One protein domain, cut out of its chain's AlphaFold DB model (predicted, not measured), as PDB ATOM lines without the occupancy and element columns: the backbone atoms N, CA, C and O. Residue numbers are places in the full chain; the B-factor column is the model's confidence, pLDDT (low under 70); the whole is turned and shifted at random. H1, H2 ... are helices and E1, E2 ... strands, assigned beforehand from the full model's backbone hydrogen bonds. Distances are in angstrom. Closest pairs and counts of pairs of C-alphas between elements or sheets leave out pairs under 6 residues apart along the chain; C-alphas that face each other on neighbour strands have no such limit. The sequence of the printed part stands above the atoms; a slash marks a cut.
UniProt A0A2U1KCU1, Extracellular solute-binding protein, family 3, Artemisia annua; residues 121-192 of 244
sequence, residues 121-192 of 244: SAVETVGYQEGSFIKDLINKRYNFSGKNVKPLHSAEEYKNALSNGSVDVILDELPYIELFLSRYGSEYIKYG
ATOM      1  N   SER A 121      43.522  38.784  31.737       57.09
ATOM      2  CA  SER A 121      43.584  37.901  30.572       57.09
ATOM      3  C   SER A 121      44.408  36.626  30.786       57.09
ATOM      4  O   SER A 121      44.314  35.727  29.962       57.09
ATOM      5  N   ALA A 122      45.233  36.558  31.835       58.84
ATOM      6  CA  ALA A 122      46.002  35.369  32.214       58.84
ATOM      7  C   ALA A 122      45.264  34.484  33.233       58.84
ATOM      8  O   ALA A 122      45.773  33.438  33.615       58.84
ATOM      9  N   VAL A 123      44.088  34.915  33.697       67.19
ATOM     10  CA  VAL A 123      43.259  34.148  34.626       67.19
ATOM     11  C   VAL A 123      42.338  33.262  33.801       67.19
ATOM     12  O   VAL A 123      41.381  33.753  33.196       67.19
ATOM     13  N   GLU A 124      42.628  31.964  33.758       69.12
ATOM     14  CA  GLU A 124      41.831  31.011  32.990       69.12
ATOM     15  C   GLU A 124      40.667  30.480  33.815       69.12
ATOM     16  O   GLU A 124      39.569  30.366  33.272       69.12
ATOM     17  N   THR A 125      40.875  30.212  35.111       76.88
ATOM     18  CA  THR A 125      39.850  29.628  35.989       76.88
ATOM     19  C   THR A 125      39.622  30.452  37.258       76.88
ATOM     20  O   THR A 125      40.543  30.716  38.029       76.88
ATOM     21  N   VAL A 126      38.361  30.808  37.512       81.62
ATOM     22  CA  VAL A 126      37.924  31.641  38.641       81.62
ATOM     23  C   VAL A 126      37.078  30.827  39.621       81.62
ATOM     24  O   VAL A 126      36.092  30.200  39.239       81.62
ATOM     25  N   GLY A 127      37.429  30.857  40.901       84.69
ATOM     26  CA  GLY A 127      36.635  30.293  41.992       84.69
ATOM     27  C   GLY A 127      35.704  31.340  42.593       84.69
ATOM     28  O   GLY A 127      36.072  32.511  42.690       84.69
ATOM     29  N   TYR A 128      34.511  30.930  43.012       83.38
ATOM     30  CA  TYR A 128      33.559  31.794  43.718       83.38
ATOM     31  C   TYR A 128      32.820  31.019  44.806       83.38
ATOM     32  O   TYR A 128      32.663  29.802  44.707       83.38
ATOM     33  N   GLN A 129      32.326  31.724  45.824       82.94
ATOM     34  CA  GLN A 129      31.474  31.106  46.834       82.94
ATOM     35  C   GLN A 129      30.112  30.722  46.242       82.94
ATOM     36  O   GLN A 129      29.418  31.573  45.667       82.94
ATOM     37  N   GLU A 130      29.695  29.464  46.400       79.25
ATOM     38  CA  GLU A 130      28.360  29.037  45.969       79.25
ATOM     39  C   GLU A 130      27.254  29.808  46.709       79.25
ATOM     40  O   GLU A 130      27.337  30.047  47.912       79.25
ATOM     41  N   GLY A 131      26.218  30.224  45.974       72.69
ATOM     42  CA  GLY A 131      25.122  31.036  46.509       72.69
ATOM     43  C   GLY A 131      25.413  32.539  46.594       72.69
ATOM     44  O   GLY A 131      24.528  33.300  46.980       72.69
ATOM     45  N   SER A 132      26.607  32.993  46.203       73.00
ATOM     46  CA  SER A 132      26.930  34.423  46.159       73.00
ATOM     47  C   SER A 132      26.477  35.099  44.856       73.00
ATOM     48  O   SER A 132      26.456  34.498  43.777       73.00
ATOM     49  N   PHE A 133      26.190  36.407  44.933       74.75
ATOM     50  CA  PHE A 133      25.878  37.264  43.772       74.75
ATOM     51  C   PHE A 133      27.077  37.456  42.824       74.75
ATOM     52  O   PHE A 133      26.967  38.052  41.748       74.75
ATOM     53  N   ILE A 134      28.247  36.970  43.237       76.94
ATOM     54  CA  ILE A 134      29.513  37.098  42.529       76.94
ATOM     55  C   ILE A 134      29.461  36.381  41.188       76.94
ATOM     56  O   ILE A 134      29.994  36.906  40.215       76.94
ATOM     57  N   LYS A 135      28.746  35.254  41.094       76.81
ATOM     58  CA  LYS A 135      28.545  34.533  39.833       76.81
ATOM     59  C   LYS A 135      27.955  35.435  38.747       76.81
ATOM     60  O   LYS A 135      28.505  35.540  37.650       76.81
ATOM     61  N   ASP A 136      26.867  36.127  39.069       77.06
ATOM     62  CA  ASP A 136      26.183  37.018  38.129       77.06
ATOM     63  C   ASP A 136      27.041  38.240  37.797       77.06
ATOM     64  O   ASP A 136      27.044  38.726  36.664       77.06
ATOM     65  N   LEU A 137      27.823  38.717  38.767       75.94
ATOM     66  CA  LEU A 137      28.730  39.841  38.577       75.94
ATOM     67  C   LEU A 137      29.914  39.479  37.670       75.94
ATOM     68  O   LEU A 137      30.262  40.276  36.795       75.94
ATOM     69  N   ILE A 138      30.491  38.285  37.830       76.31
ATOM     70  CA  ILE A 138      31.552  37.746  36.967       76.31
ATOM     71  C   ILE A 138      31.035  37.627  35.533       76.31
ATOM     72  O   ILE A 138      31.650  38.175  34.613       76.31
ATOM     73  N   ASN A 139      29.869  37.003  35.355       74.44
ATOM     74  CA  ASN A 139      29.244  36.834  34.044       74.44
ATOM     75  C   ASN A 139      28.971  38.189  33.372       74.44
ATOM     76  O   ASN A 139      29.305  38.387  32.207       74.44
ATOM     77  N   LYS A 140      28.424  39.159  34.118       74.12
ATOM     78  CA  LYS A 140      28.045  40.475  33.582       74.12
ATOM     79  C   LYS A 140      29.233  41.387  33.274       74.12
ATOM     80  O   LYS A 140      29.162  42.170  32.331       74.12
ATOM     81  N   ARG A 141      30.292  41.364  34.092       67.38
ATOM     82  CA  ARG A 141      31.426  42.301  33.960       67.38
ATOM     83  C   ARG A 141      32.564  41.786  33.101       67.38
ATOM     84  O   ARG A 141      33.215  42.591  32.443       67.38
ATOM     85  N   TYR A 142      32.834  40.492  33.175       68.00
ATOM     86  CA  TYR A 142      34.035  39.904  32.595       68.00
ATOM     87  C   TYR A 142      33.714  38.945  31.447       68.00
ATOM     88  O   TYR A 142      34.633  38.483  30.784       68.00
ATOM     89  N   ASN A 143      32.423  38.685  31.180       65.75
ATOM     90  CA  ASN A 143      31.948  37.807  30.108       65.75
ATOM     91  C   ASN A 143      32.652  36.436  30.106       65.75
ATOM     92  O   ASN A 143      32.877  35.837  29.054       65.75
ATOM     93  N   PHE A 144      33.034  35.950  31.294       66.44
ATOM     94  CA  PHE A 144      33.584  34.611  31.442       66.44
ATOM     95  C   PHE A 144      32.484  33.613  31.090       66.44
ATOM     96  O   PHE A 144      31.416  33.593  31.701       66.44
ATOM     97  N   SER A 145      32.733  32.785  30.076       57.03
ATOM     98  CA  SER A 145      31.843  31.674  29.762       57.03
ATOM     99  C   SER A 145      31.879  30.702  30.943       57.03
ATOM    100  O   SER A 145      32.962  30.330  31.396       57.03
ATOM    101  N   GLY A 146      30.717  30.293  31.462       57.25
ATOM    102  CA  GLY A 146      30.575  29.586  32.748       57.25
ATOM    103  C   GLY A 146      31.358  28.272  32.923       57.25
ATOM    104  O   GLY A 146      31.310  27.688  33.998       57.25
ATOM    105  N   LYS A 147      32.094  27.807  31.906       58.72
ATOM    106  CA  LYS A 147      33.016  26.661  31.980       58.72
ATOM    107  C   LYS A 147      34.270  26.931  32.819       58.72
ATOM    108  O   LYS A 147      34.862  25.987  33.326       58.72
ATOM    109  N   ASN A 148      34.628  28.198  32.998       69.94
ATOM    110  CA  ASN A 148      35.850  28.612  33.687       69.94
ATOM    111  C   ASN A 148      35.594  29.091  35.123       69.94
ATOM    112  O   ASN A 148      36.459  29.709  35.737       69.94
ATOM    113  N   VAL A 149      34.391  28.856  35.655       77.56
ATOM    114  CA  VAL A 149      33.950  29.414  36.934       77.56
ATOM    115  C   VAL A 149      33.520  28.272  37.861       77.56
ATOM    116  O   VAL A 149      32.516  27.607  37.602       77.56
ATOM    117  N   LYS A 150      34.292  28.011  38.923       82.81
ATOM    118  CA  LYS A 150      34.091  26.869  39.834       82.81
ATOM    119  C   LYS A 150      33.433  27.303  41.151       82.81
ATOM    120  O   LYS A 150      33.959  28.209  41.799       82.81
ATOM    121  N   PRO A 151      32.310  26.676  41.553       83.81
ATOM    122  CA  PRO A 151      31.728  26.910  42.868       83.81
ATOM    123  C   PRO A 151      32.606  26.282  43.953       83.81
ATOM    124  O   PRO A 151      33.161  25.198  43.765       83.81
ATOM    125  N   LEU A 152      32.738  26.986  45.072       85.06
ATOM    126  CA  LEU A 152      33.478  26.570  46.260       85.06
ATOM    127  C   LEU A 152      32.602  26.818  47.500       85.06
ATOM    128  O   LEU A 152      31.962  27.868  47.617       85.06
ATOM    129  N   HIS A 153      32.584  25.876  48.440       82.19
ATOM    130  CA  HIS A 153      31.687  25.882  49.600       82.19
ATOM    131  C   HIS A 153      32.370  26.252  50.919       82.19
ATOM    132  O   HIS A 153      31.709  26.744  51.834       82.19
ATOM    133  N   SER A 154      33.674  25.997  51.051       83.19
ATOM    134  CA  SER A 154      34.393  26.142  52.323       83.19
ATOM    135  C   SER A 154      35.778  26.761  52.151       83.19
ATOM    136  O   SER A 154      36.426  26.611  51.119       83.19
ATOM    137  N   ALA A 155      36.283  27.387  53.216       80.38
ATOM    138  CA  ALA A 155      37.649  27.906  53.279       80.38
ATOM    139  C   ALA A 155      38.719  26.810  53.078       80.38
ATOM    140  O   ALA A 155      39.827  27.098  52.637       80.38
ATOM    141  N   GLU A 156      38.414  25.547  53.389       83.94
ATOM    142  CA  GLU A 156      39.314  24.418  53.105       83.94
ATOM    143  C   GLU A 156      39.340  24.069  51.614       83.94
ATOM    144  O   GLU A 156      40.400  23.795  51.054       83.94
ATOM    145  N   GLU A 157      38.189  24.156  50.943       84.38
ATOM    146  CA  GLU A 157      38.113  24.033  49.487       84.38
ATOM    147  C   GLU A 157      38.832  25.183  48.789       84.38
ATOM    148  O   GLU A 157      39.432  24.957  47.746       84.38
ATOM    149  N   TYR A 158      38.846  26.385  49.373       85.38
ATOM    150  CA  TYR A 158      39.601  27.518  48.830       85.38
ATOM    151  C   TYR A 158      41.091  27.197  48.805       85.38
ATOM    152  O   TYR A 158      41.745  27.339  47.772       85.38
ATOM    153  N   LYS A 159      41.604  26.697  49.934       85.31
ATOM    154  CA  LYS A 159      42.993  26.264  50.063       85.31
ATOM    155  C   LYS A 159      43.320  25.164  49.050       85.31
ATOM    156  O   LYS A 159      44.271  25.294  48.289       85.31
ATOM    157  N   ASN A 160      42.511  24.106  49.009       85.94
ATOM    158  CA  ASN A 160      42.744  22.976  48.110       85.94
ATOM    159  C   ASN A 160      42.635  23.377  46.635       85.94
ATOM    160  O   ASN A 160      43.395  22.878  45.813       85.94
ATOM    161  N   ALA A 161      41.705  24.263  46.278       84.62
ATOM    162  CA  ALA A 161      41.529  24.714  44.904       84.62
ATOM    163  C   ALA A 161      42.711  25.559  44.417       84.62
ATOM    164  O   ALA A 161      43.144  25.357  43.282       84.62
ATOM    165  N   LEU A 162      43.235  26.443  45.277       84.31
ATOM    166  CA  LEU A 162      44.425  27.246  44.993       84.31
ATOM    167  C   LEU A 162      45.673  26.358  44.922       84.31
ATOM    168  O   LEU A 162      46.310  26.293  43.879       84.31
ATOM    169  N   SER A 163      45.948  25.567  45.962       83.94
ATOM    170  CA  SER A 163      47.183  24.774  46.029       83.94
ATOM    171  C   SER A 163      47.244  23.608  45.039       83.94
ATOM    172  O   SER A 163      48.333  23.166  44.682       83.94
ATOM    173  N   ASN A 164      46.100  23.101  44.563       83.19
ATOM    174  CA  ASN A 164      46.074  22.099  43.493       83.19
ATOM    175  C   ASN A 164      46.147  22.722  42.085       83.19
ATOM    176  O   ASN A 164      46.088  21.978  41.106       83.19
ATOM    177  N   GLY A 165      46.195  24.055  41.957       79.75
ATOM    178  CA  GLY A 165      46.127  24.748  40.665       79.75
ATOM    179  C   GLY A 165      44.805  24.516  39.922       79.75
ATOM    180  O   GLY A 165      44.736  24.610  38.702       79.75
ATOM    181  N   SER A 166      43.742  24.148  40.644       80.75
ATOM    182  CA  SER A 166      42.408  23.932  40.067       80.75
ATOM    183  C   SER A 166      41.718  25.263  39.751       80.75
ATOM    184  O   SER A 166      40.803  25.295  38.921       80.75
ATOM    185  N   VAL A 167      42.125  26.333  40.436       81.19
ATOM    186  CA  VAL A 167      41.626  27.702  40.310       81.19
ATOM    187  C   VAL A 167      42.813  28.662  40.411       81.19
ATOM    188  O   VAL A 167      43.598  28.543  41.346       81.19
ATOM    189  N   ASP A 168      42.900  29.639  39.505       77.75
ATOM    190  CA  ASP A 168      43.976  30.645  39.497       77.75
ATOM    191  C   ASP A 168      43.689  31.800  40.464       77.75
ATOM    192  O   ASP A 168      44.591  32.360  41.085       77.75
ATOM    193  N   VAL A 169      42.411  32.173  40.588       81.44
ATOM    194  CA  VAL A 169      41.961  33.234  41.493       81.44
ATOM    195  C   VAL A 169      40.627  32.889  42.123       81.44
ATOM    196  O   VAL A 169      39.695  32.442  41.454       81.44
ATOM    197  N   ILE A 170      40.494  33.179  43.411       84.44
ATOM    198  CA  ILE A 170      39.199  33.149  44.089       84.44
ATOM    199  C   ILE A 170      38.677  34.573  44.192       84.44
ATOM    200  O   ILE A 170      39.380  35.443  44.706       84.44
ATOM    201  N   LEU A 171      37.459  34.809  43.708       80.06
ATOM    202  CA  LEU A 171      36.743  36.067  43.881       80.06
ATOM    203  C   LEU A 171      35.672  35.897  44.947       80.06
ATOM    204  O   LEU A 171      34.756  35.088  44.797       80.06
ATOM    205  N   ASP A 172      35.781  36.703  45.993       81.75
ATOM    206  CA  ASP A 172      34.831  36.701  47.094       81.75
ATOM    207  C   ASP A 172      34.663  38.115  47.683       81.75
ATOM    208  O   ASP A 172      35.360  39.068  47.289       81.75
ATOM    209  N   GLU A 173      33.718  38.276  48.605       77.69
ATOM    210  CA  GLU A 173      33.548  39.514  49.354       77.69
ATOM    211  C   GLU A 173      34.757  39.753  50.264       77.69
ATOM    212  O   GLU A 173      35.355  38.841  50.847       77.69
ATOM    213  N   LEU A 174      35.101  41.029  50.430       78.25
ATOM    214  CA  LEU A 174      36.236  41.453  51.244       78.25
ATOM    215  C   LEU A 174      36.348  40.792  52.645       78.25
ATOM    216  O   LEU A 174      37.436  40.316  52.973       78.25
ATOM    217  N   PRO A 175      35.294  40.751  53.480       77.69
ATOM    218  CA  PRO A 175      35.379  40.182  54.826       77.69
ATOM    219  C   PRO A 175      35.657  38.672  54.835       77.69
ATOM    220  O   PRO A 175      36.358  38.198  55.729       77.69
ATOM    221  N   TYR A 176      35.174  37.915  53.844       78.94
ATOM    222  CA  TYR A 176      35.481  36.485  53.728       78.94
ATOM    223  C   TYR A 176      36.935  36.255  53.320       78.94
ATOM    224  O   TYR A 176      37.611  35.388  53.876       78.94
ATOM    225  N   ILE A 177      37.460  37.101  52.433       81.81
ATOM    226  CA  ILE A 177      38.872  37.081  52.042       81.81
ATOM    227  C   ILE A 177      39.774  37.429  53.224       81.81
ATOM    228  O   ILE A 177      40.774  36.756  53.458       81.81
ATOM    229  N   GLU A 178      39.429  38.460  53.994       80.75
ATOM    230  CA  GLU A 178      40.180  38.833  55.196       80.75
ATOM    231  C   GLU A 178      40.151  37.719  56.246       80.75
ATOM    232  O   GLU A 178      41.186  37.411  56.838       80.75
ATOM    233  N   LEU A 179      39.007  37.053  56.423       83.75
ATOM    234  CA  LEU A 179      38.891  35.893  57.302       83.75
ATOM    235  C   LEU A 179      39.766  34.724  56.824       83.75
ATOM    236  O   LEU A 179      40.490  34.134  57.628       83.75
ATOM    237  N   PHE A 180      39.754  34.410  55.528       84.75
ATOM    238  CA  PHE A 180      40.604  33.370  54.947       84.75
ATOM    239  C   PHE A 180      42.095  33.689  55.126       84.75
ATOM    240  O   PHE A 180      42.861  32.846  55.596       84.75
ATOM    241  N   LEU A 181      42.504  34.927  54.840       83.88
ATOM    242  CA  LEU A 181      43.885  35.381  55.012       83.88
ATOM    243  C   LEU A 181      44.301  35.433  56.486       83.88
ATOM    244  O   LEU A 181      45.459  35.179  56.793       83.88
ATOM    245  N   SER A 182      43.381  35.686  57.418       84.00
ATOM    246  CA  SER A 182      43.689  35.579  58.851       84.00
ATOM    247  C   SER A 182      44.047  34.148  59.268       84.00
ATOM    248  O   SER A 182      44.836  33.956  60.191       84.00
ATOM    249  N   ARG A 183      43.500  33.144  58.568       84.69
ATOM    250  CA  ARG A 183      43.717  31.722  58.854       84.69
ATOM    251  C   ARG A 183      44.911  31.135  58.092       84.69
ATOM    252  O   ARG A 183      45.596  30.281  58.641       84.69
ATOM    253  N   TYR A 184      45.166  31.593  56.863       80.31
ATOM    254  CA  TYR A 184      46.152  31.002  55.941       80.31
ATOM    255  C   TYR A 184      47.130  32.021  55.310       80.31
ATOM    256  O   TYR A 184      47.790  31.736  54.314       80.31
ATOM    257  N   GLY A 185      47.238  33.236  55.854       69.69
ATOM    258  CA  GLY A 185      47.895  34.391  55.216       69.69
ATOM    259  C   GLY A 185      49.406  34.305  54.975       69.69
ATOM    260  O   GLY A 185      49.986  35.247  54.432       69.69
ATOM    261  N   SER A 186      50.070  33.215  55.355       72.50
ATOM    262  CA  SER A 186      51.465  32.942  54.986       72.50
ATOM    263  C   SER A 186      51.618  32.554  53.514       72.50
ATOM    264  O   SER A 186      52.625  32.905  52.899       72.50
ATOM    265  N   GLU A 187      50.622  31.873  52.952       75.06
ATOM    266  CA  GLU A 187      50.691  31.226  51.631       75.06
ATOM    267  C   GLU A 187      49.963  32.031  50.544       75.06
ATOM    268  O   GLU A 187      50.235  31.876  49.356       75.06
ATOM    269  N   TYR A 188      49.093  32.961  50.943       76.75
ATOM    270  CA  TYR A 188      48.196  33.660  50.025       76.75
ATOM    271  C   TYR A 188      48.289  35.182  50.158       76.75
ATOM    272  O   TYR A 188      48.686  35.733  51.193       76.75
ATOM    273  N   ILE A 189      47.923  35.881  49.086       75.38
ATOM    274  CA  ILE A 189      47.858  37.341  49.026       75.38
ATOM    275  C   ILE A 189      46.526  37.799  48.451       75.38
ATOM    276  O   ILE A 189      45.945  37.182  47.560       75.38
ATOM    277  N   LYS A 190      46.050  38.932  48.960       76.94
ATOM    278  CA  LYS A 190      44.902  39.629  48.397       76.94
ATOM    279  C   LYS A 190      45.322  40.391  47.150       76.94
ATOM    280  O   LYS A 190      46.331  41.091  47.152       76.94
ATOM    281  N   TYR A 191      44.492  40.321  46.127       69.50
ATOM    282  CA  TYR A 191      44.734  40.881  44.818       69.50
ATOM    283  C   TYR A 191      43.560  41.729  44.324       69.50
ATOM    284  O   TYR A 191      42.399  41.480  44.642       69.50
ATOM    285  N   GLY A 192      43.857  42.725  43.493       64.50
ATOM    286  CA  GLY A 192      42.849  43.530  42.811       64.50
ATOM    287  C   GLY A 192      42.459  44.821  43.539       64.50
ATOM    288  O   GLY A 192      42.839  45.067  44.686       64.50
TER     289      GLY A 192
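AT A GLANCE: This is residues 121 to 192 of the 244 residues of the protein "Extracellular solute-binding protein, family 3" of Artemisia annua (UniProt A0A2U1KCU1). A small parallel sheet of three strands, E2, E1 and E3, stands in the middle with H1 over one face and H2 over the other. H3 and the strand E4 after it lie at the same end of the domain as H2, with H3 nearly at right angles to H2, so that H1 is at one end of the longest axis and the turn from H3 to E4 is at the other. The printed part has 72 residues with three named helices and four named strands, in the order E1, H1, E2, H2, E3, H3, E4; the class is mixed, helices and strands, and the sheet's order is E2, E1, E3. The whole is compact, with a radius of gyration of the C-alphas of 11.6 A and spans of 32 by 23 by 22 A.

HOW THE PARTS SIT: E1, residues 126 to 129, is the inner strand. H1, residues 134 to 142, is on the sheet at a height of 9.8 A, over E1 and along the strands, at 17 degrees to E1 on the local plane; the closest C-alphas of H1 and E1 are those of Ile 134 and Tyr 128, 6.8 A apart. E2, residues 149 to 152, is an edge strand parallel to E1, with N 150 and O 126 at 2.9 A; E1, H1 and E2 form a strand-helix-strand unit, two parallel neighbour strands joined through a helix, with a right-handed crossover. H2, residues 155 to 163, is on the opposite face from H1, at a height of 9.2 A, along the strands, over E1 and only just over the other edge strand, E3, residues 169 to 172, on which 3 of its 9 C-alphas fall. E3 is parallel to E1, with N 127 and O 169 at 2.8 A. E2, H2 and E3 form a split unit, with E1 between its strands, and its crossover is right-handed. H3, residues 174 to 184, is only just not on the sheet, with 4 pairs of C-alphas within 10 A. H2 and H3 are close but not clearly touching, the C-alphas of Ala 155 and Phe 180 being closest at 6.4 A, and only just about perpendicular at 73 degrees. E4, residues 188 to 191, pairs with no named strand; E3 and E4 are near each other. H1 is apart from H2, H3 and E4. In H1, H2 and H3 every O i to N i+4 pair is within hydrogen-bond range.

IN THESE COORDINATES: E1 begins at C-alpha 126 (37.924, 31.641, 38.641) and is 10.4 A long; H1 is 11.3 A, E2 9.8 A, H2 12.4 A and E3 9.7 A. H3 is 15.2 A, and E4, 9.6 A, ends at C-alpha 191 (44.734, 40.881, 44.818).

THE WHOLE: The C-alphas farthest apart, those of Lys 140 and Ser 186, are 32.6 A apart. The printed part has no cut and no long link. Confidence is under 70 at residues 121 to 124, 141 to 148, 185 and 191 to 192.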